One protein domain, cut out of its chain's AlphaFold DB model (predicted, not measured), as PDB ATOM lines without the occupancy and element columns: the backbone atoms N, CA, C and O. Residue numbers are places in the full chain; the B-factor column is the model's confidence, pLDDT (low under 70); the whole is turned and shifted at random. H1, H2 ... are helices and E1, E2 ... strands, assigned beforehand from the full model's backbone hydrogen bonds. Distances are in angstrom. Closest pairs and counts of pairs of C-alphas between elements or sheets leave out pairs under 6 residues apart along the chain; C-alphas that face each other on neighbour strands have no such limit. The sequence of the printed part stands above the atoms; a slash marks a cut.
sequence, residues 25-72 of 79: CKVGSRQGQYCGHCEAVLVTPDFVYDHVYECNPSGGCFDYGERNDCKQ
ATOM      1  N   CYS A  25     -22.223  17.795  -8.576       93.44
ATOM      2  CA  CYS A  25     -20.872  17.280  -8.797       93.44
ATOM      3  C   CYS A  25     -19.797  18.223  -8.250       93.44
ATOM      4  O   CYS A  25     -19.991  19.434  -8.117       93.44
ATOM      5  N   LYS A  26     -18.614  17.680  -7.948       94.44
ATOM      6  CA  LYS A  26     -17.446  18.477  -7.557       94.44
ATOM      7  C   LYS A  26     -17.097  19.452  -8.682       94.44
ATOM      8  O   LYS A  26     -16.859  19.031  -9.816       94.44
ATOM      9  N   VAL A  27     -17.016  20.743  -8.363       93.75
ATOM     10  CA  VAL A  27     -16.549  21.776  -9.299       93.75
ATOM     11  C   VAL A  27     -15.154  21.408  -9.814       93.75
ATOM     12  O   VAL A  27     -14.291  20.988  -9.044       93.75
ATOM     13  N   GLY A  28     -14.937  21.555 -11.121       92.00
ATOM     14  CA  GLY A  28     -13.692  21.161 -11.782       92.00
ATOM     15  C   GLY A  28     -13.610  19.682 -12.168       92.00
ATOM     16  O   GLY A  28     -12.630  19.289 -12.802       92.00
ATOM     17  N   SER A  29     -14.629  18.872 -11.854       91.25
ATOM     18  CA  SER A  29     -14.770  17.536 -12.446       91.25
ATOM     19  C   SER A  29     -14.784  17.634 -13.969       91.25
ATOM     20  O   SER A  29     -15.319  18.581 -14.554       91.25
ATOM     21  N   ARG A  30     -14.175  16.648 -14.631       92.38
ATOM     22  CA  ARG A  30     -14.231  16.557 -16.090       92.38
ATOM     23  C   ARG A  30     -15.695  16.385 -16.512       92.38
ATOM     24  O   ARG A  30     -16.445  15.689 -15.842       92.38
ATOM     25  N   GLN A  31     -16.090  17.001 -17.627       93.44
ATOM     26  CA  GLN A  31     -17.391  16.708 -18.229       93.44
ATOM     27  C   GLN A  31     -17.471  15.215 -18.573       93.44
ATOM     28  O   GLN A  31     -16.559  14.705 -19.235       93.44
ATOM     29  N   GLY A  32     -18.540  14.543 -18.158       92.94
ATOM     30  CA  GLY A  32     -18.793  13.151 -18.513       92.94
ATOM     31  C   GLY A  32     -19.782  12.460 -17.584       92.94
ATOM     32  O   GLY A  32     -20.309  13.061 -16.646       92.94
ATOM     33  N   GLN A  33     -19.987  11.168 -17.833       93.19
ATOM     34  CA  GLN A  33     -20.864  10.322 -17.036       93.19
ATOM     35  C   GLN A  33     -20.102   9.648 -15.894       93.19
ATOM     36  O   GLN A  33     -18.981   9.159 -16.052       93.19
ATOM     37  N   TYR A  34     -20.748   9.612 -14.737       93.31
ATOM     38  CA  TYR A  34     -20.230   9.061 -13.497       93.31
ATOM     39  C   TYR A  34     -21.320   8.231 -12.830       93.31
ATOM     40  O   TYR A  34     -22.475   8.641 -12.793       93.31
ATOM     41  N   CYS A  35     -20.967   7.083 -12.262       93.75
ATOM     42  CA  CYS A  35     -21.863   6.415 -11.324       93.75
ATOM     43  C   CYS A  35     -21.982   7.235 -10.032       93.75
ATOM     44  O   CYS A  35     -21.040   7.938  -9.665       93.75
ATOM     45  N   GLY A  36     -23.090   7.107  -9.300       92.44
ATOM     46  CA  GLY A  36     -23.282   7.800  -8.019       92.44
ATOM     47  C   GLY A  36     -22.171   7.517  -7.010       92.44
ATOM     48  O   GLY A  36     -21.734   8.398  -6.281       92.44
ATOM     49  N   HIS A  37     -21.624   6.308  -7.025       91.19
ATOM     50  CA  HIS A  37     -20.491   5.942  -6.180       91.19
ATOM     51  C   HIS A  37     -19.153   6.611  -6.548       91.19
ATOM     52  O   HIS A  37     -18.160   6.418  -5.845       91.19
ATOM     53  N   CYS A  38     -19.075   7.341  -7.662       92.44
ATOM     54  CA  CYS A  38     -17.867   8.043  -8.069       92.44
ATOM     55  C   CYS A  38     -17.656   9.304  -7.227       92.44
ATOM     56  O   CYS A  38     -18.573  10.090  -7.026       92.44
ATOM     57  N   GLU A  39     -16.406   9.572  -6.847       91.94
ATOM     58  CA  GLU A  39     -16.038  10.736  -6.027       91.94
ATOM     59  C   GLU A  39     -16.442  12.092  -6.648       91.94
ATOM     60  O   GLU A  39     -16.613  13.081  -5.935       91.94
ATOM     61  N   ALA A  40     -16.585  12.157  -7.974       93.75
ATOM     62  CA  ALA A  40     -17.037  13.355  -8.673       93.75
ATOM     63  C   ALA A  40     -18.488  13.739  -8.331       93.75
ATOM     64  O   ALA A  40     -18.811  14.924  -8.399       93.75
ATOM     65  N   VAL A  41     -19.334  12.775  -7.952       93.00
ATOM     66  CA  VAL A  41     -20.732  12.995  -7.570       93.00
ATOM     67  C   VAL A  41     -20.796  13.280  -6.070       93.00
ATOM     68  O   VAL A  41     -20.199  12.580  -5.252       93.00
ATOM     69  N   LEU A  42     -21.495  14.347  -5.700       93.12
ATOM     70  CA  LEU A  42     -21.698  14.737  -4.313       93.12
ATOM     71  C   LEU A  42     -22.972  14.095  -3.771       93.12
ATOM     72  O   LEU A  42     -23.990  14.021  -4.455       93.12
ATOM     73  N   VAL A  43     -22.923  13.672  -2.510       89.75
ATOM     74  CA  VAL A  43     -24.095  13.141  -1.812       89.75
ATOM     75  C   VAL A  43     -25.008  14.304  -1.423       89.75
ATOM     76  O   VAL A  43     -24.710  15.062  -0.499       89.75
ATOM     77  N   THR A  44     -26.115  14.439  -2.143       87.62
ATOM     78  CA  THR A  44     -27.235  15.353  -1.875       87.62
ATOM     79  C   THR A  44     -28.411  14.577  -1.256       87.62
ATOM     80  O   THR A  44     -28.368  13.348  -1.198       87.62
ATOM     81  N   PRO A  45     -29.478  15.240  -0.766       85.75
ATOM     82  CA  PRO A  45     -30.661  14.542  -0.250       85.75
ATOM     83  C   PRO A  45     -31.329  13.592  -1.258       85.75
ATOM     84  O   PRO A  45     -31.867  12.567  -0.850       85.75
ATOM     85  N   ASP A  46     -31.262  13.922  -2.549       84.00
ATOM     86  CA  ASP A  46     -31.861  13.152  -3.648       84.00
ATOM     87  C   ASP A  46     -30.858  12.201  -4.333       84.00
ATOM     88  O   ASP A  46     -31.172  11.572  -5.341       84.00
ATOM     89  N   PHE A  47     -29.647  12.067  -3.778       88.44
ATOM     90  CA  PHE A  47     -28.609  11.188  -4.303       88.44
ATOM     91  C   PHE A  47     -29.012   9.711  -4.230       88.44
ATOM     92  O   PHE A  47     -29.364   9.184  -3.172       88.44
ATOM     93  N   VAL A  48     -28.823   9.010  -5.344       92.06
ATOM     94  CA  VAL A  48     -28.937   7.554  -5.451       92.06
ATOM     95  C   VAL A  48     -27.610   6.957  -5.920       92.06
ATOM     96  O   VAL A  48     -27.042   7.366  -6.934       92.06
ATOM     97  N   TYR A  49     -27.110   5.973  -5.173       91.38
ATOM     98  CA  TYR A  49     -25.778   5.386  -5.362       91.38
ATOM     99  C   TYR A  49     -25.598   4.703  -6.732       91.38
ATOM    100  O   TYR A  49     -24.543   4.822  -7.356       91.38
ATOM    101  N   ASP A  50     -26.654   4.052  -7.216       92.56
ATOM    102  CA  ASP A  50     -26.654   3.163  -8.384       92.56
ATOM    103  C   ASP A  50     -27.053   3.891  -9.689       92.56
ATOM    104  O   ASP A  50     -27.262   3.265 -10.734       92.56
ATOM    105  N   HIS A  51     -27.212   5.214  -9.629       93.25
ATOM    106  CA  HIS A  51     -27.578   6.051 -10.769       93.25
ATOM    107  C   HIS A  51     -26.360   6.516 -11.569       93.25
ATOM    108  O   HIS A  51     -25.223   6.489 -11.087       93.25
ATOM    109  N   VAL A  52     -26.612   6.958 -12.801       93.56
ATOM    110  CA  VAL A  52     -25.632   7.633 -13.655       93.56
ATOM    111  C   VAL A  52     -25.907   9.127 -13.672       93.56
ATOM    112  O   VAL A  52     -26.997   9.560 -14.030       93.56
ATOM    113  N   TYR A  53     -24.871   9.907 -13.398       93.00
ATOM    114  CA  TYR A  53     -24.899  11.358 -13.402       93.00
ATOM    115  C   TYR A  53     -23.980  11.905 -14.491       93.00
ATOM    116  O   TYR A  53     -22.806  11.538 -14.565       93.00
ATOM    117  N   GLU A  54     -24.485  12.809 -15.322       93.19
ATOM    118  CA  GLU A  54     -23.661  13.626 -16.213       93.19
ATOM    119  C   GLU A  54     -23.123  14.826 -15.434       93.19
ATOM    120  O   GLU A  54     -23.855  15.789 -15.220       93.19
ATOM    121  N   CYS A  55     -21.861  14.800 -15.017       93.44
ATOM    122  CA  CYS A  55     -21.234  15.933 -14.339       93.44
ATOM    123  C   CYS A  55     -20.692  16.945 -15.342       93.44
ATOM    124  O   CYS A  55     -20.107  16.563 -16.354       93.44
ATOM    125  N   ASN A  56     -20.775  18.234 -15.007       91.19
ATOM    126  CA  ASN A  56     -20.093  19.301 -15.737       91.19
ATOM    127  C   ASN A  56     -19.029  20.024 -14.879       91.19
ATOM    128  O   ASN A  56     -19.082  19.973 -13.647       91.19
ATOM    129  N   PRO A  57     -18.072  20.748 -15.500       93.12
ATOM    130  CA  PRO A  57     -17.014  21.449 -14.765       93.12
ATOM    131  C   PRO A  57     -17.510  22.549 -13.820       93.12
ATOM    132  O   PRO A  57     -16.792  22.921 -12.891       93.12
ATOM    133  N   SER A  58     -18.720  23.068 -14.033       91.06
ATOM    134  CA  SER A  58     -19.352  24.065 -13.164       91.06
ATOM    135  C   SER A  58     -19.976  23.455 -11.902       91.06
ATOM    136  O   SER A  58     -20.451  24.206 -11.056       91.06
ATOM    137  N   GLY A  59     -19.944  22.125 -11.748       91.19
ATOM    138  CA  GLY A  59     -20.467  21.401 -10.585       91.19
ATOM    139  C   GLY A  59     -21.947  21.029 -10.679       91.19
ATOM    140  O   GLY A  59     -22.477  20.411  -9.759       91.19
ATOM    141  N   GLY A  60     -22.613  21.367 -11.784       90.31
ATOM    142  CA  GLY A  60     -23.964  20.881 -12.047       90.31
ATOM    143  C   GLY A  60     -23.945  19.452 -12.581       90.31
ATOM    144  O   GLY A  60     -22.918  18.976 -13.086       90.31
ATOM    145  N   CYS A  61     -25.098  18.793 -12.524       90.94
ATOM    146  CA  CYS A  61     -25.277  17.522 -13.205       90.94
ATOM    147  C   CYS A  61     -26.703  17.241 -13.653       90.94
ATOM    148  O   CYS A  61     -27.637  17.990 -13.375       90.94
ATOM    149  N   PHE A  62     -26.831  16.142 -14.389       90.19
ATOM    150  CA  PHE A  62     -28.098  15.556 -14.788       90.19
ATOM    151  C   PHE A  62     -28.132  14.087 -14.370       90.19
ATOM    152  O   PHE A  62     -27.192  13.354 -14.671       90.19
ATOM    153  N   ASP A  63     -29.196  13.659 -13.696       92.69
ATOM    154  CA  ASP A  63     -29.414  12.259 -13.322       92.69
ATOM    155  C   ASP A  63     -30.125  11.507 -14.463       92.69
ATOM    156  O   ASP A  63     -31.278  11.794 -14.793       92.69
ATOM    157  N   TYR A  64     -29.432  10.550 -15.085       91.75
ATOM    158  CA  TYR A  64     -29.994   9.660 -16.107       91.75
ATOM    159  C   TYR A  64     -30.758   8.464 -15.517       91.75
ATOM    160  O   TYR A  64     -31.399   7.723 -16.270       91.75
ATOM    161  N   GLY A  65     -30.711   8.272 -14.200       92.81
ATOM    162  CA  GLY A  65     -31.337   7.172 -13.484       92.81
ATOM    163  C   GLY A  65     -30.429   5.957 -13.299       92.81
ATOM    164  O   GLY A  65     -29.230   5.968 -13.586       92.81
ATOM    165  N   GLU A  66     -31.034   4.885 -12.794       92.88
ATOM    166  CA  GLU A  66     -30.381   3.611 -12.500       92.88
ATOM    167  C   GLU A  66     -29.726   2.987 -13.742       92.88
ATOM    168  O   GLU A  66     -30.342   2.851 -14.805       92.88
ATOM    169  N   ARG A  67     -28.490   2.499 -13.582       90.62
ATOM    170  CA  ARG A  67     -27.821   1.669 -14.589       90.62
ATOM    171  C   ARG A  67     -27.220   0.442 -13.928       90.62
ATOM    172  O   ARG A  67     -26.525   0.548 -12.926       90.62
ATOM    173  N   ASN A  68     -27.424  -0.731 -14.531       90.12
ATOM    174  CA  ASN A  68     -26.900  -1.994 -13.992       90.12
ATOM    175  C   ASN A  68     -25.379  -1.985 -13.801       90.12
ATOM    176  O   ASN A  68     -24.879  -2.610 -12.871       90.12
ATOM    177  N   ASP A  69     -24.670  -1.247 -14.650       87.19
ATOM    178  CA  ASP A  69     -23.232  -1.043 -14.534       87.19
ATOM    179  C   ASP A  69     -22.903  -0.359 -13.185       87.19
ATOM    180  O   ASP A  69     -22.048  -0.820 -12.436       87.19
ATOM    181  N   CYS A  70     -23.654   0.660 -12.771       91.50
ATOM    182  CA  CYS A  70     -23.396   1.400 -11.531       91.50
ATOM    183  C   CYS A  70     -23.812   0.681 -10.239       91.50
ATOM    184  O   CYS A  70     -23.568   1.193  -9.151       91.50
ATOM    185  N   LYS A  71     -24.382  -0.527 -10.333       89.00
ATOM    186  CA  LYS A  71     -24.658  -1.379  -9.160       89.00
ATOM    187  C   LYS A  71     -23.398  -1.984  -8.558       89.00
ATOM    188  O   LYS A  71     -23.420  -2.470  -7.430       89.00
ATOM    189  N   GLN A  72     -22.312  -2.024  -9.327       82.81
ATOM    190  CA  GLN A  72     -21.041  -2.573  -8.882       82.81
ATOM    191  C   GLN A  72     -20.006  -1.454  -8.772       82.81
ATOM    192  O   GLN A  72     -19.784  -0.702  -9.713       82.81
TER     193      GLN A  72
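What this domain is: This is residues 25 to 72 of the 79 residues of the protein "Mold-specific M46 protein" of Ajellomyces capsulatus (UniProt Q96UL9). With little regular structure, this is a small three-stranded meander, each strand the antiparallel neighbour of the one before, with a long loop, residues 36 to 50, over one face and the short helix H1 at one end. The 48 printed residues hold E1, E2, E3 and H1 in that order, 19 residues in a mixed class. The whole is compact, radius of gyration of the C-alphas 9.5 A, spanning 27 by 21 by 16 A.

How they stand to each other: E1, residues 32 to 35, and E2, residues 51 to 55, form an antiparallel hairpin at 151 degrees; N 34 and O 53 are within hydrogen-bond range at 2.8 A. E2 and E3, residues 61 to 66, form another at 162 degrees, with N 52 and O 65 at 2.9 A. H1, residues 68 to 71, only grazes the sheet; its closest C-alphas to E1 are Cys 70 and Cys 35, 5.2 A apart. H1 is too short for an O i to N i+4 pair; its one O i to N i+3 pair is within range.

Where its parts are: E1 starts at C-alpha 32 (-18.793, 13.151, -18.513) and is 10.3 A long, E2 12.3 A, E3 14.8 A; H1, 5.4 A, ends at C-alpha 71 (-24.658, -1.379, -9.160).

The domain as a whole: The farthest C-alphas, Ser 58 and Asn 68, are 27.1 A apart. The printed part has no cut; the link E1 to E2 is long. No printed residue is under 70 in pLDDT.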